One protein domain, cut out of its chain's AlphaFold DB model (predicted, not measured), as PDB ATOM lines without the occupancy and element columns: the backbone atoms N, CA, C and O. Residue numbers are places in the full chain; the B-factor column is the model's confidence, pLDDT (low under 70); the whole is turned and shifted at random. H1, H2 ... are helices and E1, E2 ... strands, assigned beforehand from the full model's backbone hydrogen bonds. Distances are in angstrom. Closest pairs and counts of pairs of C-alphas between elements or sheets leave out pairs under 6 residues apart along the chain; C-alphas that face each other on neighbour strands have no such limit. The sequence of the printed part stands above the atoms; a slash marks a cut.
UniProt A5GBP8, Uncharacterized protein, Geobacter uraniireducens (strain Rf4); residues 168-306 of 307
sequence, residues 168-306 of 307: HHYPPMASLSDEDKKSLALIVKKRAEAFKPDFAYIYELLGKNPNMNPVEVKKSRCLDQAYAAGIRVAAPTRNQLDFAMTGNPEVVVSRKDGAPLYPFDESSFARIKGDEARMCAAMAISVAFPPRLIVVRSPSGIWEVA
ATOM      1  N   HIS A 168     201.435 419.373 483.282       90.75
ATOM      2  CA  HIS A 168     200.342 419.777 484.182       90.75
ATOM      3  C   HIS A 168     199.053 418.991 483.928       90.75
ATOM      4  O   HIS A 168     198.267 418.779 484.851       90.75
ATOM      5  N   HIS A 169     198.871 418.536 482.689       90.44
ATOM      6  CA  HIS A 169     197.675 417.847 482.206       90.44
ATOM      7  C   HIS A 169     197.796 416.322 482.248       90.44
ATOM      8  O   HIS A 169     196.888 415.613 481.818       90.44
ATOM      9  N   TYR A 170     198.925 415.796 482.723       93.19
ATOM     10  CA  TYR A 170     199.111 414.354 482.854       93.19
ATOM     11  C   TYR A 170     198.238 413.813 483.998       93.19
ATOM     12  O   TYR A 170     197.816 414.572 484.876       93.19
ATOM     13  N   PRO A 171     197.909 412.510 484.005       90.94
ATOM     14  CA  PRO A 171     197.143 411.930 485.099       90.94
ATOM     15  C   PRO A 171     197.971 411.891 486.397       90.94
ATOM     16  O   PRO A 171     199.179 411.647 486.347       90.94
ATOM     17  N   PRO A 172     197.341 412.079 487.572       92.19
ATOM     18  CA  PRO A 172     198.011 411.913 488.855       92.19
ATOM     19  C   PRO A 172     198.624 410.524 489.041       92.19
ATOM     20  O   PRO A 172     198.020 409.507 488.693       92.19
ATOM     21  N   MET A 173     199.799 410.473 489.669       93.25
ATOM     22  CA  MET A 173     200.463 409.213 489.990       93.25
ATOM     23  C   MET A 173     199.990 408.683 491.346       93.25
ATOM     24  O   MET A 173     200.364 409.198 492.398       93.25
ATOM     25  N   ALA A 174     199.174 407.628 491.315       89.44
ATOM     26  CA  ALA A 174     198.632 406.989 492.519       89.44
ATOM     27  C   ALA A 174     199.507 405.849 493.071       89.44
ATOM     28  O   ALA A 174     199.407 405.505 494.248       89.44
ATOM     29  N   SER A 175     200.339 405.225 492.230       93.88
ATOM     30  CA  SER A 175     201.269 404.165 492.638       93.88
ATOM     31  C   SER A 175     202.436 404.027 491.657       93.88
ATOM     32  O   SER A 175     202.365 404.506 490.525       93.88
ATOM     33  N   LEU A 176     203.511 403.360 492.092       95.19
ATOM     34  CA  LEU A 176     204.673 403.034 491.263       95.19
ATOM     35  C   LEU A 176     204.944 401.533 491.292       95.19
ATOM     36  O   LEU A 176     205.143 400.961 492.370       95.19
ATOM     37  N   SER A 177     205.025 400.928 490.108       95.56
ATOM     38  CA  SER A 177     205.498 399.552 489.955       95.56
ATOM     39  C   SER A 177     206.997 399.436 490.261       95.56
ATOM     40  O   SER A 177     207.723 400.432 490.384       95.56
ATOM     41  N   ASP A 178     207.500 398.208 490.376       96.62
ATOM     42  CA  ASP A 178     208.940 397.988 490.501       96.62
ATOM     43  C   ASP A 178     209.703 398.403 489.239       96.62
ATOM     44  O   ASP A 178     210.808 398.942 489.343       96.62
ATOM     45  N   GLU A 179     209.110 398.214 488.063       95.81
ATOM     46  CA  GLU A 179     209.630 398.641 486.762       95.81
ATOM     47  C   GLU A 179     209.730 400.166 486.666       95.81
ATOM     48  O   GLU A 179     210.746 400.683 486.190       95.81
ATOM     49  N   ASP A 180     208.742 400.894 487.196       96.44
ATOM     50  CA  ASP A 180     208.803 402.355 487.296       96.44
ATOM     51  C   ASP A 180     209.982 402.773 488.179       96.44
ATOM     52  O   ASP A 180     210.851 403.529 487.749       96.44
ATOM     53  N   LYS A 181     210.101 402.198 489.383       97.31
ATOM     54  CA  LYS A 181     211.210 402.503 490.306       97.31
ATOM     55  C   LYS A 181     212.582 402.171 489.706       97.31
ATOM     56  O   LYS A 181     213.547 402.894 489.953       97.31
ATOM     57  N   LYS A 182     212.697 401.086 488.929       96.94
ATOM     58  CA  LYS A 182     213.923 400.748 488.177       96.94
ATOM     59  C   LYS A 182     214.225 401.810 487.114       96.94
ATOM     60  O   LYS A 182     215.371 402.241 487.009       96.94
ATOM     61  N   SER A 183     213.214 402.256 486.370       96.88
ATOM     62  CA  SER A 183     213.355 403.277 485.323       96.88
ATOM     63  C   SER A 183     213.758 404.635 485.897       96.88
ATOM     64  O   SER A 183     214.680 405.271 485.393       96.88
ATOM     65  N   LEU A 184     213.149 405.043 487.010       97.62
ATOM     66  CA  LEU A 184     213.503 406.276 487.711       97.62
ATOM     67  C   LEU A 184     214.931 406.234 488.267       97.62
ATOM     68  O   LEU A 184     215.694 407.180 488.086       97.62
ATOM     69  N   ALA A 185     215.342 405.113 488.868       97.44
ATOM     70  CA  ALA A 185     216.726 404.926 489.299       97.44
ATOM     71  C   ALA A 185     217.718 405.001 488.120       97.44
ATOM     72  O   ALA A 185     218.820 405.531 488.269       97.44
ATOM     73  N   LEU A 186     217.327 404.518 486.933       96.81
ATOM     74  CA  LEU A 186     218.135 404.638 485.721       96.81
ATOM     75  C   LEU A 186     218.263 406.095 485.253       96.81
ATOM     76  O   LEU A 186     219.348 406.478 484.824       96.81
ATOM     77  N   ILE A 187     217.210 406.913 485.361       96.56
ATOM     78  CA  ILE A 187     217.282 408.359 485.081       96.56
ATOM     79  C   ILE A 187     218.298 409.023 486.013       96.56
ATOM     80  O   ILE A 187     219.195 409.723 485.539       96.56
ATOM     81  N   VAL A 188     218.211 408.747 487.322       97.31
ATOM     82  CA  VAL A 188     219.151 409.289 488.316       97.31
ATOM     83  C   VAL A 188     220.589 408.914 487.957       97.31
ATOM     84  O   VAL A 188     221.458 409.787 487.896       97.31
ATOM     85  N   LYS A 189     220.823 407.629 487.664       96.44
ATOM     86  CA  LYS A 189     222.132 407.091 487.285       96.44
ATOM     87  C   LYS A 189     222.685 407.732 486.012       96.44
ATOM     88  O   LYS A 189     223.800 408.243 486.039       96.44
ATOM     89  N   LYS A 190     221.903 407.755 484.928       95.06
ATOM     90  CA  LYS A 190     222.315 408.339 483.640       95.06
ATOM     91  C   LYS A 190     222.699 409.810 483.781       95.06
ATOM     92  O   LYS A 190     223.688 410.236 483.195       95.06
ATOM     93  N   ARG A 191     221.946 410.574 484.581       96.00
ATOM     94  CA  ARG A 191     222.246 411.986 484.838       96.00
ATOM     95  C   ARG A 191     223.581 412.156 485.566       96.00
ATOM     96  O   ARG A 191     224.383 412.969 485.124       96.00
ATOM     97  N   ALA A 192     223.869 411.362 486.602       95.75
ATOM     98  CA  ALA A 192     225.174 411.390 487.278       95.75
ATOM     99  C   ALA A 192     226.334 411.002 486.341       95.75
ATOM    100  O   ALA A 192     227.351 411.691 486.289       95.75
ATOM    101  N   GLU A 193     226.167 409.934 485.552       95.19
ATOM    102  CA  GLU A 193     227.178 409.439 484.599       95.19
ATOM    103  C   GLU A 193     227.490 410.423 483.460       95.19
ATOM    104  O   GLU A 193     228.520 410.295 482.791       95.19
ATOM    105  N   ALA A 194     226.613 411.403 483.237       95.19
ATOM    106  CA  ALA A 194     226.815 412.465 482.266       95.19
ATOM    107  C   ALA A 194     227.792 413.554 482.744       95.19
ATOM    108  O   ALA A 194     228.214 414.377 481.932       95.19
ATOM    109  N   PHE A 195     228.194 413.562 484.024       96.50
ATOM    110  CA  PHE A 195     229.225 414.474 484.521       96.50
ATOM    111  C   PHE A 195     230.634 414.029 484.104       96.50
ATOM    112  O   PHE A 195     231.447 413.565 484.907       96.50
ATOM    113  N   LYS A 196     230.923 414.156 482.812       95.44
ATOM    114  CA  LYS A 196     232.226 413.867 482.211       95.44
ATOM    115  C   LYS A 196     232.417 414.700 480.940       95.44
ATOM    116  O   LYS A 196     231.415 415.008 480.290       95.44
ATOM    117  N   PRO A 197     233.665 415.024 480.555       95.81
ATOM    118  CA  PRO A 197     233.943 415.660 479.270       95.81
ATOM    119  C   PRO A 197     233.319 414.858 478.117       95.81
ATOM    120  O   PRO A 197     233.402 413.630 478.106       95.81
ATOM    121  N   ASP A 198     232.659 415.495 477.153       95.56
ATOM    122  CA  ASP A 198     232.576 416.937 476.847       95.56
ATOM    123  C   ASP A 198     231.442 417.727 477.544       95.56
ATOM    124  O   ASP A 198     231.236 418.900 477.234       95.56
ATOM    125  N   PHE A 199     230.722 417.122 478.491       97.12
ATOM    126  CA  PHE A 199     229.584 417.701 479.221       97.12
ATOM    127  C   PHE A 199     228.374 418.097 478.359       97.12
ATOM    128  O   PHE A 199     227.537 418.870 478.830       97.12
ATOM    129  N   ALA A 200     228.226 417.561 477.140       96.00
ATOM    130  CA  ALA A 200     227.127 417.911 476.230       96.00
ATOM    131  C   ALA A 200     225.742 417.891 476.908       96.00
ATOM    132  O   ALA A 200     225.028 418.892 476.899       96.00
ATOM    133  N   TYR A 201     225.414 416.795 477.596       94.88
ATOM    134  CA  TYR A 201     224.141 416.656 478.308       94.88
ATOM    135  C   TYR A 201     223.972 417.664 479.458       94.88
ATOM    136  O   TYR A 201     222.865 418.112 479.740       94.88
ATOM    137  N   ILE A 202     225.063 418.066 480.119       96.19
ATOM    138  CA  ILE A 202     224.999 419.084 481.175       96.19
ATOM    139  C   ILE A 202     224.644 420.441 480.568       96.19
ATOM    140  O   ILE A 202     223.788 421.134 481.109       96.19
ATOM    141  N   TYR A 203     225.220 420.800 479.419       96.31
ATOM    142  CA  TYR A 203     224.852 422.036 478.724       96.31
ATOM    143  C   TYR A 203     223.387 422.043 478.271       96.31
ATOM    144  O   TYR A 203     222.737 423.082 478.372       96.31
ATOM    145  N   GLU A 204     222.842 420.899 477.844       94.19
ATOM    146  CA  GLU A 204     221.409 420.766 477.544       94.19
ATOM    147  C   GLU A 204     220.538 421.008 478.781       94.19
ATOM    148  O   GLU A 204     219.533 421.712 478.696       94.19
ATOM    149  N   LEU A 205     220.920 420.462 479.942       92.38
ATOM    150  CA  LEU A 205     220.205 420.699 481.201       92.38
ATOM    151  C   LEU A 205     220.255 422.172 481.614       92.38
ATOM    152  O   LEU A 205     219.234 422.731 482.007       92.38
ATOM    153  N   LEU A 206     221.422 422.807 481.496       93.38
ATOM    154  CA  LEU A 206     221.591 424.225 481.804       93.38
ATOM    155  C   LEU A 206     220.752 425.110 480.879       93.38
ATOM    156  O   LEU A 206     220.147 426.063 481.353       93.38
ATOM    157  N   GLY A 207     220.650 424.767 479.592       91.69
ATOM    158  CA  GLY A 207     219.835 425.506 478.624       91.69
ATOM    159  C   GLY A 207     218.327 425.469 478.892       91.69
ATOM    160  O   GLY A 207     217.597 426.283 478.335       91.69
ATOM    161  N   LYS A 208     217.849 424.560 479.751       87.50
ATOM    162  CA  LYS A 208     216.449 424.531 480.207       87.50
ATOM    163  C   LYS A 208     216.183 425.474 481.383       87.50
ATOM    164  O   LYS A 208     215.024 425.696 481.720       87.50
ATOM    165  N   ASN A 209     217.225 426.005 482.022       84.75
ATOM    166  CA  ASN A 209     217.091 426.933 483.136       84.75
ATOM    167  C   ASN A 209     217.240 428.380 482.628       84.75
ATOM    168  O   ASN A 209     218.309 428.727 482.127       84.75
ATOM    169  N   PRO A 210     216.221 429.246 482.781       82.06
ATOM    170  CA  PRO A 210     216.262 430.615 482.259       82.06
ATOM    171  C   PRO A 210     217.330 431.495 482.925       82.06
ATOM    172  O   PRO A 210     217.738 432.499 482.349       82.06
ATOM    173  N   ASN A 211     217.809 431.117 484.113       83.81
ATOM    174  CA  ASN A 211     218.838 431.851 484.849       83.81
ATOM    175  C   ASN A 211     220.265 431.404 484.489       83.81
ATOM    176  O   ASN A 211     221.223 431.868 485.104       83.81
ATOM    177  N   MET A 212     220.423 430.485 483.530       90.00
ATOM    178  CA  MET A 212     221.720 429.957 483.114       90.00
ATOM    179  C   MET A 212     221.967 430.211 481.629       90.00
ATOM    180  O   MET A 212     221.124 429.936 480.781       90.00
ATOM    181  N   ASN A 213     223.179 430.659 481.304       93.31
ATOM    182  CA  ASN A 213     223.635 430.791 479.925       93.31
ATOM    183  C   ASN A 213     224.632 429.664 479.584       93.31
ATOM    184  O   ASN A 213     225.821 429.778 479.905       93.31
ATOM    185  N   PRO A 214     224.205 428.564 478.929       94.62
ATOM    186  CA  PRO A 214     225.091 427.434 478.643       94.62
ATOM    187  C   PRO A 214     226.265 427.806 477.725       94.62
ATOM    188  O   PRO A 214     227.321 427.176 477.805       94.62
ATOM    189  N   VAL A 215     226.123 428.839 476.884       95.06
ATOM    190  CA  VAL A 215     227.201 429.318 476.003       95.06
ATOM    191  C   VAL A 215     228.334 429.932 476.824       95.06
ATOM    192  O   VAL A 215     229.504 429.628 476.584       95.06
ATOM    193  N   GLU A 216     228.004 430.748 477.825       94.81
ATOM    194  CA  GLU A 216     228.990 431.346 478.731       94.81
ATOM    195  C   GLU A 216     229.649 430.301 479.627       94.81
ATOM    196  O   GLU A 216     230.876 430.289 479.752       94.81
ATOM    197  N   VAL A 217     228.869 429.360 480.171       95.75
ATOM    198  CA  VAL A 217     229.412 428.241 480.959       95.75
ATOM    199  C   VAL A 217     230.415 427.446 480.118       95.75
ATOM    200  O   VAL A 217     231.539 427.213 480.566       95.75
ATOM    201  N   LYS A 218     230.069 427.111 478.870       96.00
ATOM    202  CA  LYS A 218     230.974 426.413 477.947       96.00
ATOM    203  C   LYS A 218     232.232 427.230 477.639       96.00
ATOM    204  O   LYS A 218     233.332 426.682 477.653       96.00
ATOM    205  N   LYS A 219     232.096 428.540 477.403       95.69
ATOM    206  CA  LYS A 219     233.225 429.450 477.137       95.69
ATOM    207  C   LYS A 219     234.178 429.560 478.332       95.69
ATOM    208  O   LYS A 219     235.390 429.575 478.136       95.69
ATOM    209  N   SER A 220     233.645 429.604 479.554       94.75
ATOM    210  CA  SER A 220     234.436 429.683 480.791       94.75
ATOM    211  C   SER A 220     235.208 428.395 481.109       94.75
ATOM    212  O   SER A 220     236.159 428.412 481.894       94.75
ATOM    213  N   ARG A 221     234.788 427.262 480.521       96.44
ATOM    214  CA  ARG A 221     235.313 425.919 480.811       96.44
ATOM    215  C   ARG A 221     235.261 425.559 482.300       96.44
ATOM    216  O   ARG A 221     236.079 424.779 482.784       96.44
ATOM    217  N   CYS A 222     234.321 426.130 483.057       96.44
ATOM    218  CA  CYS A 222     234.260 425.918 484.503       96.44
ATOM    219  C   CYS A 222     233.921 424.457 484.870       96.44
ATOM    220  O   CYS A 222     234.415 423.952 485.877       96.44
ATOM    221  N   LEU A 223     233.187 423.731 484.011       96.88
ATOM    222  CA  LEU A 223     232.954 422.288 484.164       96.88
ATOM    223  C   LEU A 223     234.221 421.449 483.918       96.88
ATOM    224  O   LEU A 223     234.481 420.511 484.673       96.88
ATOM    225  N   ASP A 224     235.054 421.805 482.930       97.19
ATOM    226  CA  ASP A 224     236.366 421.172 482.735       97.19
ATOM    227  C   ASP A 224     237.245 421.353 483.978       97.19
ATOM    228  O   ASP A 224     237.864 420.400 484.451       97.19
ATOM    229  N   GLN A 225     237.280 422.571 484.527       96.44
ATOM    230  CA  GLN A 225     238.063 422.890 485.722       96.44
ATOM    231  C   GLN A 225     237.557 422.131 486.953       96.44
ATOM    232  O   GLN A 225     238.362 421.571 487.693       96.44
ATOM    233  N   ALA A 226     236.237 422.050 487.142       95.81
ATOM    234  CA  ALA A 226     235.618 421.245 488.190       95.81
ATOM    235  C   ALA A 226     236.019 419.765 488.087       95.81
ATOM    236  O   ALA A 226     236.433 419.142 489.068       95.81
ATOM    237  N   TYR A 227     235.958 419.202 486.881       96.12
ATOM    238  CA  TYR A 227     236.339 417.815 486.647       96.12
ATOM    239  C   TYR A 227     237.842 417.579 486.856       96.12
ATOM    240  O   TYR A 227     238.225 416.574 487.464       96.12
ATOM    241  N   ALA A 228     238.699 418.509 486.428       95.50
ATOM    242  CA  ALA A 228     240.142 418.466 486.674       95.50
ATOM    243  C   ALA A 228     240.494 418.603 488.168       95.50
ATOM    244  O   ALA A 228     241.437 417.970 488.634       95.50
ATOM    245  N   ALA A 229     239.704 419.360 488.936       95.31
ATOM    246  CA  ALA A 229     239.831 419.505 490.389       95.31
ATOM    247  C   ALA A 229     239.441 418.235 491.178       95.31
ATOM    248  O   ALA A 229     239.705 418.139 492.381       95.31
ATOM    249  N   GLY A 230     238.854 417.242 490.503       94.31
ATOM    250  CA  GLY A 230     238.464 415.961 491.091       94.31
ATOM    251  C   GLY A 230     236.989 415.863 491.467       94.31
ATOM    252  O   GLY A 230     236.591 414.843 492.021       94.31
ATOM    253  N   ILE A 231     236.161 416.859 491.128       94.75
ATOM    254  CA  ILE A 231     234.717 416.774 491.363       94.75
ATOM    255  C   ILE A 231     234.152 415.618 490.540       94.75
ATOM    256  O   ILE A 231     234.412 415.492 489.340       94.75
ATOM    257  N   ARG A 232     233.389 414.748 491.193       93.62
ATOM    258  CA  ARG A 232     232.678 413.626 490.583       93.62
ATOM    259  C   ARG A 232     231.271 413.588 491.151       93.62
ATOM    260  O   ARG A 232     231.069 413.932 492.312       93.62
ATOM    261  N   VAL A 233     230.325 413.147 490.332       93.69
ATOM    262  CA  VAL A 233     228.931 412.992 490.738       93.69
ATOM    263  C   VAL A 233     228.615 411.509 490.820       93.69
ATOM    264  O   VAL A 233     228.732 410.785 489.831       93.69
ATOM    265  N   ALA A 234     228.224 411.056 492.006       90.50
ATOM    266  CA  ALA A 234     227.762 409.693 492.219       90.50
ATOM    267  C   ALA A 234     226.230 409.648 492.221       90.50
ATOM    268  O   ALA A 234     225.569 410.538 492.755       90.50
ATOM    269  N   ALA A 235     225.666 408.582 491.655       92.31
ATOM    270  CA  ALA A 235     224.250 408.280 491.806       92.31
ATOM    271  C   ALA A 235     224.031 407.348 493.007       92.31
ATOM    272  O   ALA A 235     224.756 406.356 493.143       92.31
ATOM    273  N   PRO A 236     223.015 407.599 493.848       94.81
ATOM    274  CA  PRO A 236     222.569 406.633 494.836       94.81
ATOM    275  C   PRO A 236     222.083 405.354 494.150       94.81
ATOM    276  O   PRO A 236     221.533 405.364 493.047       94.81
ATOM    277  N   THR A 237     222.258 404.234 494.836       94.12
ATOM    278  CA  THR A 237     221.694 402.949 494.418       94.12
ATOM    279  C   THR A 237     220.178 402.926 494.645       94.12
ATOM    280  O   THR A 237     219.646 403.661 495.475       94.12
ATOM    281  N   ARG A 238     219.442 402.071 493.919       94.50
ATOM    282  CA  ARG A 238     217.962 402.036 493.962       94.50
ATOM    283  C   ARG A 238     217.390 401.878 495.378       94.50
ATOM    284  O   ARG A 238     216.347 402.443 495.675       94.50
ATOM    285  N   ASN A 239     218.041 401.110 496.249       95.81
ATOM    286  CA  ASN A 239     217.599 400.906 497.634       95.81
ATOM    287  C   ASN A 239     217.805 402.146 498.526       95.81
ATOM    288  O   ASN A 239     217.118 402.251 499.543       95.81
ATOM    289  N   GLN A 240     218.689 403.072 498.141       96.56
ATOM    290  CA  GLN A 240     218.923 404.357 498.810       96.56
ATOM    291  C   GLN A 240     217.954 405.455 498.350       96.56
ATOM    292  O   GLN A 240     217.847 406.483 499.017       96.56
ATOM    293  N   LEU A 241     217.256 405.245 497.230       97.56
ATOM    294  CA  LEU A 241     216.288 406.196 496.692       97.56
ATOM    295  C   LEU A 241     214.925 406.055 497.367       97.56
ATOM    296  O   LEU A 241     214.458 404.940 497.622       97.56
ATOM    297  N   ASP A 242     214.294 407.197 497.608       96.88
ATOM    298  CA  ASP A 242     212.884 407.320 497.945       96.88
ATOM    299  C   ASP A 242     212.099 407.881 496.752       96.88
ATOM    300  O   ASP A 242     212.634 408.639 495.938       96.88
ATOM    301  N   PHE A 243     210.836 407.470 496.646       96.69
ATOM    302  CA  PHE A 243     209.935 407.858 495.564       96.69
ATOM    303  C   PHE A 243     208.618 408.331 496.170       96.69
ATOM    304  O   PHE A 243     207.731 407.522 496.454       96.69
ATOM    305  N   ALA A 244     208.495 409.638 496.380       94.81
ATOM    306  CA  ALA A 244     207.315 410.216 497.001       94.81
ATOM    307  C   ALA A 244     206.308 410.658 495.937       94.81
ATOM    308  O   ALA A 244     206.612 411.463 495.055       94.81
ATOM    309  N   MET A 245     205.092 410.129 496.035       94.06
ATOM    310  CA  MET A 245     203.954 410.601 495.251       94.06
ATOM    311  C   MET A 245     203.386 411.857 495.901       94.06
ATOM    312  O   MET A 245     203.309 411.958 497.125       94.06
ATOM    313  N   THR A 246     202.966 412.805 495.075       91.62
ATOM    314  CA  THR A 246     202.504 414.126 495.530       91.62
ATOM    315  C   THR A 246     200.979 414.249 495.553       91.62
ATOM    316  O   THR A 246     200.444 415.227 496.075       91.62
ATOM    317  N   GLY A 247     200.273 413.258 494.995       90.38
ATOM    318  CA  GLY A 247     198.858 413.366 494.627       90.38
ATOM    319  C   GLY A 247     198.641 414.053 493.273       90.38
ATOM    320  O   GLY A 247     197.502 414.199 492.846       90.38
ATOM    321  N   ASN A 248     199.724 414.434 492.594       91.69
ATOM    322  CA  ASN A 248     199.755 415.016 491.260       91.69
ATOM    323  C   ASN A 248     200.570 414.105 490.302       91.69
ATOM    324  O   ASN A 248     201.055 413.049 490.727       91.69
ATOM    325  N   PRO A 249     200.692 414.435 489.002       93.69
ATOM    326  CA  PRO A 249     201.587 413.741 488.063       93.69
ATOM    327  C   PRO A 249     203.041 413.585 488.522       93.69
ATOM    328  O   PRO A 249     203.728 412.652 488.109       93.69
ATOM    329  N   GLU A 250     203.514 414.506 489.355       95.44
ATOM    330  CA  GLU A 250     204.874 414.585 489.855       95.44
ATOM    331  C   GLU A 250     205.160 413.466 490.852       95.44
ATOM    332  O   GLU A 250     204.464 413.276 491.858       95.44
ATOM    333  N   VAL A 251     206.286 412.807 490.619       97.00
ATOM    334  CA  VAL A 251     206.963 411.943 491.574       97.00
ATOM    335  C   VAL A 251     208.255 412.631 491.986       97.00
ATOM    336  O   VAL A 251     209.051 413.050 491.145       97.00
ATOM    337  N   VAL A 252     208.482 412.730 493.291       96.94
ATOM    338  CA  VAL A 252     209.738 413.236 493.842       96.94
ATOM    339  C   VAL A 252     210.698 412.068 494.007       96.94
ATOM    340  O   VAL A 252     210.399 411.113 494.726       96.94
ATOM    341  N   VAL A 253     211.862 412.156 493.372       97.88
ATOM    342  CA  VAL A 253     212.975 411.225 493.569       97.88
ATOM    343  C   VAL A 253     214.014 411.890 494.461       97.88
ATOM    344  O   VAL A 253     214.605 412.911 494.103       97.88
ATOM    345  N   SER A 254     214.246 411.311 495.632       96.50
ATOM    346  CA  SER A 254     215.182 411.818 496.640       96.50
ATOM    347  C   SER A 254     215.963 410.664 497.270       96.50
ATOM    348  O   SER A 254     215.783 409.499 496.905       96.50
ATOM    349  N   ARG A 255     216.867 410.963 498.205       95.81
ATOM    350  CA  ARG A 255     217.492 409.931 499.037       95.81
ATOM    351  C   ARG A 255     216.702 409.722 500.320       95.81
ATOM    352  O   ARG A 255     216.238 410.679 500.935       95.81
ATOM    353  N   LYS A 256     216.646 408.471 500.776       94.94
ATOM    354  CA  LYS A 256     216.006 408.087 502.045       94.94
ATOM    355  C   LYS A 256     216.675 408.681 503.281       94.94
ATOM    356  O   LYS A 256     216.013 408.875 504.292       94.94
ATOM    357  N   ASP A 257     217.981 408.925 503.216       92.25
ATOM    358  CA  ASP A 257     218.774 409.468 504.326       92.25
ATOM    359  C   ASP A 257     218.682 410.998 504.443       92.25
ATOM    360  O   ASP A 257     219.287 411.579 505.339       92.25
ATOM    361  N   GLY A 258     217.933 411.656 503.551       87.25
ATOM    362  CA  GLY A 258     217.797 413.111 503.521       87.25
ATOM    363  C   GLY A 258     219.006 413.851 502.942       87.25
ATOM    364  O   GLY A 258     218.959 415.075 502.848       87.25
ATOM    365  N   ALA A 259     220.064 413.150 502.519       90.81
ATOM    366  CA  ALA A 259     221.189 413.780 501.838       90.81
ATOM    367  C   ALA A 259     220.794 414.240 500.417       90.81
ATOM    368  O   ALA A 259     219.838 413.708 499.835       90.81
ATOM    369  N   PRO A 260     221.531 415.195 499.813       92.44
ATOM    370  CA  PRO A 260     221.311 415.591 498.425       92.44
ATOM    371  C   PRO A 260     221.357 414.390 497.478       92.44
ATOM    372  O   PRO A 260     222.224 413.523 497.607       92.44
ATOM    373  N   LEU A 261     220.446 414.351 496.500       95.81
ATOM    374  CA  LEU A 261     220.343 413.261 495.526       95.81
ATOM    375  C   LEU A 261     221.672 412.958 494.828       95.81
ATOM    376  O   LEU A 261     221.999 411.793 494.620       95.81
ATOM    377  N   TYR A 262     222.444 413.998 494.531       94.88
ATOM    378  CA  TYR A 262     223.742 413.924 493.877       94.88
ATOM    379  C   TYR A 262     224.830 414.485 494.796       94.88
ATOM    380  O   TYR A 262     225.176 415.661 494.687       94.88
ATOM    381  N   PRO A 263     225.367 413.680 495.727       87.88
ATOM    382  CA  PRO A 263     226.424 414.146 496.606       87.88
ATOM    383  C   PRO A 263     227.717 414.358 495.813       87.88
ATOM    384  O   PRO A 263     228.094 413.538 494.969       87.88
ATOM    385  N   PHE A 264     228.417 415.441 496.128       86.75
ATOM    386  CA  PHE A 264     229.764 415.729 495.657       86.75
ATOM    387  C   PHE A 264     230.623 416.199 496.832       86.75
ATOM    388  O   PHE A 264     230.118 416.701 497.833       86.75
ATOM    389  N   ASP A 265     231.934 416.008 496.719       86.12
ATOM    390  CA  ASP A 265     232.894 416.468 497.718       86.12
ATOM    391  C   ASP A 265     233.108 417.982 497.590       86.12
ATOM    392  O   ASP A 265     233.794 418.454 496.680       86.12
ATOM    393  N   GLU A 266     232.527 418.749 498.512       84.19
ATOM    394  CA  GLU A 266     232.644 420.210 498.542       84.19
ATOM    395  C   GLU A 266     234.100 420.684 498.663       84.19
ATOM    396  O   GLU A 266     234.465 421.716 498.096       84.19
ATOM    397  N   SER A 267     234.974 419.904 499.313       88.81
ATOM    398  CA  SER A 267     236.389 420.268 499.461       88.81
ATOM    399  C   SER A 267     237.133 420.308 498.119       88.81
ATOM    400  O   SER A 267     238.124 421.029 497.967       88.81
ATOM    401  N   SER A 268     236.623 419.610 497.100       91.06
ATOM    402  CA  SER A 268     237.184 419.640 495.750       91.06
ATOM    403  C   SER A 268     236.990 420.998 495.054       91.06
ATOM    404  O   SER A 268     237.823 421.372 494.227       91.06
ATOM    405  N   PHE A 269     235.984 421.803 495.424       90.44
ATOM    406  CA  PHE A 269     235.801 423.155 494.864       90.44
ATOM    407  C   PHE A 269     236.929 424.117 495.249       90.44
ATOM    408  O   PHE A 269     237.283 424.999 494.463       90.44
ATOM    409  N   ALA A 270     237.547 423.923 496.417       91.25
ATOM    410  CA  ALA A 270     238.682 424.732 496.859       91.25
ATOM    411  C   ALA A 270     239.900 424.602 495.924       91.25
ATOM    412  O   ALA A 270     240.749 425.491 495.885       91.25
ATOM    413  N   ARG A 271     239.973 423.522 495.132       94.06
ATOM    414  CA  ARG A 271     241.049 423.274 494.158       94.06
ATOM    415  C   ARG A 271     240.829 423.984 492.818       94.06
ATOM    416  O   ARG A 271     241.759 424.055 492.017       94.06
ATOM    417  N   ILE A 272     239.630 424.520 492.567       94.62
ATOM    418  CA  ILE A 272     239.348 425.348 491.388       94.62
ATOM    419  C   ILE A 272     239.989 426.723 491.603       94.62
ATOM    420  O   ILE A 272     239.779 427.366 492.639       94.62
ATOM    421  N   LYS A 273     240.790 427.158 490.625       91.62
ATOM    422  CA  LYS A 273     241.501 428.440 490.657       91.62
ATOM    423  C   LYS A 273     240.593 429.565 490.163       91.62
ATOM    424  O   LYS A 273     240.052 429.474 489.068       91.62
ATOM    425  N   GLY A 274     240.521 430.646 490.937       92.75
ATOM    426  CA  GLY A 274     239.728 431.833 490.616       92.75
ATOM    427  C   GLY A 274     238.282 431.722 491.094       92.75
ATOM    428  O   GLY A 274     237.617 430.703 490.895       92.75
ATOM    429  N   ASP A 275     237.799 432.791 491.722       92.19
ATOM    430  CA  ASP A 275     236.471 432.817 492.340       92.19
ATOM    431  C   ASP A 275     235.354 432.741 491.297       92.19
ATOM    432  O   ASP A 275     234.385 432.012 491.492       92.19
ATOM    433  N   GLU A 276     235.527 433.384 490.140       92.50
ATOM    434  CA  GLU A 276     234.562 433.324 489.035       92.50
ATOM    435  C   GLU A 276     234.384 431.899 488.496       92.50
ATOM    436  O   GLU A 276     233.260 431.430 488.320       92.50
ATOM    437  N   ALA A 277     235.486 431.174 488.273       93.38
ATOM    438  CA  ALA A 277     235.434 429.800 487.781       93.38
ATOM    439  C   ALA A 277     234.818 428.855 488.821       93.38
ATOM    440  O   ALA A 277     234.019 427.982 488.471       93.38
ATOM    441  N   ARG A 278     235.147 429.052 490.105       94.50
ATOM    442  CA  ARG A 278     234.561 428.287 491.211       94.50
ATOM    443  C   ARG A 278     233.060 428.542 491.332       94.50
ATOM    444  O   ARG A 278     232.298 427.584 491.436       94.50
ATOM    445  N   MET A 279     232.636 429.802 491.275       93.62
ATOM    446  CA  MET A 279     231.228 430.198 491.332       93.62
ATOM    447  C   MET A 279     230.450 429.659 490.126       93.62
ATOM    448  O   MET A 279     229.411 429.032 490.311       93.62
ATOM    449  N   CYS A 280     230.987 429.805 488.910       95.44
ATOM    450  CA  CYS A 280     230.407 429.225 487.695       95.44
ATOM    451  C   CYS A 280     230.201 427.714 487.832       95.44
ATOM    452  O   CYS A 280     229.110 427.212 487.561       95.44
ATOM    453  N   ALA A 281     231.226 426.990 488.294       95.38
ATOM    454  CA  ALA A 281     231.137 425.551 488.504       95.38
ATOM    455  C   ALA A 281     230.076 425.196 489.552       95.38
ATOM    456  O   ALA A 281     229.274 424.294 489.320       95.38
ATOM    457  N   ALA A 282     230.041 425.913 490.679       93.31
ATOM    458  CA  ALA A 282     229.085 425.667 491.755       93.31
ATOM    459  C   ALA A 282     227.640 425.886 491.289       93.31
ATOM    460  O   ALA A 282     226.788 425.028 491.518       93.31
ATOM    461  N   MET A 283     227.373 426.976 490.564       92.81
ATOM    462  CA  MET A 283     226.052 427.267 490.003       92.81
ATOM    463  C   MET A 283     225.646 426.225 488.958       92.81
ATOM    464  O   MET A 283     224.559 425.652 489.044       92.81
ATOM    465  N   ALA A 284     226.534 425.922 488.006       95.31
ATOM    466  CA  ALA A 284     226.258 424.953 486.952       95.31
ATOM    467  C   ALA A 284     225.984 423.549 487.511       95.31
ATOM    468  O   ALA A 284     225.035 422.892 487.088       95.31
ATOM    469  N   ILE A 285     226.768 423.102 488.497       94.75
ATOM    470  CA  ILE A 285     226.563 421.811 489.164       94.75
ATOM    471  C   ILE A 285     225.263 421.821 489.972       94.75
ATOM    472  O   ILE A 285     224.500 420.869 489.862       94.75
ATOM    473  N   SER A 286     224.958 422.893 490.707       91.38
ATOM    474  CA  SER A 286     223.716 422.992 491.496       91.38
ATOM    475  C   SER A 286     222.457 422.897 490.630       91.38
ATOM    476  O   SER A 286     221.492 422.239 491.010       91.38
ATOM    477  N   VAL A 287     222.476 423.501 489.437       91.50
ATOM    478  CA  VAL A 287     221.367 423.406 488.472       91.50
ATOM    479  C   VAL A 287     221.321 422.027 487.810       91.50
ATOM    480  O   VAL A 287     220.256 421.430 487.651       91.50
ATOM    481  N   ALA A 288     222.476 421.490 487.414       94.31
ATOM    482  CA  ALA A 288     222.543 420.197 486.745       94.31
ATOM    483  C   ALA A 288     222.226 419.024 487.683       94.31
ATOM    484  O   ALA A 288     221.715 418.006 487.216       94.31
ATOM    485  N   PHE A 289     222.467 419.166 488.983       94.81
ATOM    486  CA  PHE A 289     222.367 418.108 489.985       94.81
ATOM    487  C   PHE A 289     221.590 418.591 491.216       94.81
ATOM    488  O   PHE A 289     222.172 418.768 492.289       94.81
ATOM    489  N   PRO A 290     220.268 418.798 491.083       92.75
ATOM    490  CA  PRO A 290     219.453 419.294 492.182       92.75
ATOM    491  C   PRO A 290     219.399 418.285 493.344       92.75
ATOM    492  O   PRO A 290     219.566 417.077 493.136       92.75
ATOM    493  N   PRO A 291     219.106 418.736 494.579       92.38
ATOM    494  CA  PRO A 291     219.058 417.868 495.760       92.38
ATOM    495  C   PRO A 291     217.952 416.804 495.698       92.38
ATOM    496  O   PRO A 291     217.959 415.863 496.490       92.38
ATOM    497  N   ARG A 292     217.002 416.952 494.773       94.38
ATOM    498  CA  ARG A 292     215.898 416.041 494.475       94.38
ATOM    499  C   ARG A 292     215.484 416.252 493.017       94.38
ATOM    500  O   ARG A 292     215.675 417.343 492.494       94.38
ATOM    501  N   LEU A 293     214.958 415.219 492.366       95.69
ATOM    502  CA  LEU A 293     214.442 415.311 490.998       95.69
ATOM    503  C   LEU A 293     212.930 415.200 490.988       95.69
ATOM    504  O   LEU A 293     212.381 414.321 491.654       95.69
ATOM    505  N   ILE A 294     212.283 416.031 490.178       95.31
ATOM    506  CA  ILE A 294     210.858 415.912 489.910       95.31
ATOM    507  C   ILE A 294     210.675 415.281 488.540       95.31
ATOM    508  O   ILE A 294     211.181 415.767 487.527       95.31
ATOM    509  N   VAL A 295     209.985 414.148 488.520       96.94
ATOM    510  CA  VAL A 295     209.758 413.362 487.308       96.94
ATOM    511  C   VAL A 295     208.276 413.129 487.103       96.94
ATOM    512  O   VAL A 295     207.508 413.022 488.057       96.94
ATOM    513  N   VAL A 296     207.884 413.033 485.842       96.50
ATOM    514  CA  VAL A 296     206.506 412.796 485.416       96.50
ATOM    515  C   VAL A 296     206.483 411.653 484.414       96.50
ATOM    516  O   VAL A 296     207.483 411.370 483.745       96.50
ATOM    517  N   ARG A 297     205.341 410.972 484.328       96.00
ATOM    518  CA  ARG A 297     205.111 409.931 483.331       96.00
ATOM    519  C   ARG A 297     204.266 410.504 482.205       96.00
ATOM    520  O   ARG A 297     203.120 410.885 482.429       96.00
ATOM    521  N   SER A 298     204.829 410.544 481.005       93.38
ATOM    522  CA  SER A 298     204.103 410.983 479.821       93.38
ATOM    523  C   SER A 298     202.925 410.043 479.508       93.38
ATOM    524  O   SER A 298     202.930 408.874 479.918       93.38
ATOM    525  N   PRO A 299     201.945 410.481 478.695       90.31
ATOM    526  CA  PRO A 299     200.874 409.612 478.205       90.31
ATOM    527  C   PRO A 299     201.375 408.402 477.400       90.31
ATOM    528  O   PRO A 299     200.705 407.375 477.354       90.31
ATOM    529  N   SER A 300     202.570 408.489 476.798       90.44
ATOM    530  CA  SER A 300     203.233 407.360 476.128       90.44
ATOM    531  C   SER A 300     203.926 406.393 477.099       90.44
ATOM    532  O   SER A 300     204.540 405.418 476.673       90.44
ATOM    533  N   GLY A 301     203.831 406.645 478.406       90.62
ATOM    534  CA  GLY A 301     204.380 405.805 479.462       90.62
ATOM    535  C   GLY A 301     205.865 406.029 479.741       90.62
ATOM    536  O   GLY A 301     206.440 405.248 480.502       90.62
ATOM    537  N   ILE A 302     206.473 407.067 479.159       93.19
ATOM    538  CA  ILE A 302     207.896 407.388 479.300       93.19
ATOM    539  C   ILE A 302     208.096 408.298 480.513       93.19
ATOM    540  O   ILE A 302     207.356 409.257 480.714       93.19
ATOM    541  N   TRP A 303     209.110 407.995 481.320       95.94
ATOM    542  CA  TRP A 303     209.511 408.835 482.444       95.94
ATOM    543  C   TRP A 303     210.446 409.951 481.983       95.94
ATOM    544  O   TRP A 303     211.467 409.687 481.344       95.94
ATOM    545  N   GLU A 304     210.127 411.183 482.360       93.12
ATOM    546  CA  GLU A 304     210.908 412.371 482.025       93.12
ATOM    547  C   GLU A 304     211.076 413.297 483.231       93.12
ATOM    548  O   GLU A 304     210.294 413.260 484.181       93.12
ATOM    549  N   VAL A 305     212.136 414.107 483.212       92.88
ATOM    550  CA  VAL A 305     212.386 415.115 484.250       92.88
ATOM    551  C   VAL A 305     211.555 416.353 483.936       92.88
ATOM    552  O   VAL A 305     211.714 416.926 482.858       92.88
ATOM    553  N   ALA A 306     210.721 416.767 484.887       90.75
ATOM    554  CA  ALA A 306     209.928 417.985 484.789       90.75
ATOM    555  C   ALA A 306     210.768 419.220 485.149       90.75
ATOM    556  O   ALA A 306     210.841 420.157 484.354       90.75
TER     557      ALA A 306
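AT A GLANCE: This is residues 168 to 306 of the 307 residues of an uncharacterized protein of Geobacter uraniireducens (strain Rf4) (UniProt A5GBP8). An elongated two-part domain: at one end a strongly twisted sheet of four strands with the long helix H1 packed over one face, at the other a cluster of helices gathered round H6, where H2 meets the last residues of H6, 284 to 288, and H4 meets H6 near Ala 281, both about perpendicular to it, and H3 and H5 run at a shallow tilt to H6. Residues 229 to 240, with no named element, lead from the cluster back to the sheet. The printed part has 139 residues with six named helices and four named strands, in the order H1 H2 H3 H4 E1 E2 H5 H6 E3 E4; the sheet's order is E1 E2 E3 E4, all antiparallel, and the class is mixed, helices and strands. The whole is compact, with a radius of gyration of the C-alphas of 16.0 A, and spans 48 by 29 by 21 A.

HOW THE PARTS SIT: Begin with H1, residues 178 to 193, which is on the sheet of E1 (241 to 245), E2 (251 to 255), E3 (293 to 297) and E4 (303 to 305), two layers with the helix on one face. Its closest C-alphas to E4 are those of Leu 184 and Trp 303, 7.1 A apart. In the hairpin E1 and E2, look for N 242 and O 254 at 2.8 A; between E2 and E3, N 251 and O 295 are 2.8 A apart; in the hairpin E3 and E4, N 296 and O 304 are 2.9 A apart, each within hydrogen-bond range. Next come H2 (200 to 207), H3 (214 to 220), H4 (222 to 228), H5 (266 to 271) and the hub, H6 (275 to 288). H4 touches H6 about perpendicular at 89 degrees, closest at C-alphas 222 and 281, 5.1 A. H2 touches residues 284 to 288 of H6, about perpendicular at 90 degrees, closest at C-alphas 205 and 288, 6.0 A. H3 only just touches H6, with 3 pairs of C-alphas within 8 A, the closest 217 and 280 at 6.9 A. H5 and H6, a helical hairpin, also only just touch, with 3 such pairs, closest at C-alphas 269 and 278, 6.4 A. Every O i to N i+4 pair is within hydrogen-bond range in H1, H2, H3, H4 and H6; H5 has 0 of 2, but 3 of 3 O i to N i+3 pairs.

IN THESE COORDINATES: Find C-alpha 178 at (208.940, 397.988, 490.501); from there H1 runs 22.3 A to C-alpha 193. H2 measures 10.8 A, H3 9.8 A, H4 9.7 A, and H5 10.0 A. H6 runs 19.6 A from C-alpha 275 at (236.471, 432.817, 492.340). E1 and E3 measure 13.2 A, E2 13.1 A, and E4 7.1 A, ending at C-alpha 305 at (212.386, 415.115, 484.250).

THE WHOLE: The two C-alphas farthest apart, those of Ala 174 and Gly 274, are 48.1 A apart. The printed part has no cut, and H4 to E1 is the long link, of 12 residues. Mean pLDDT of the printed part is 93.8, and no printed residue is under 70.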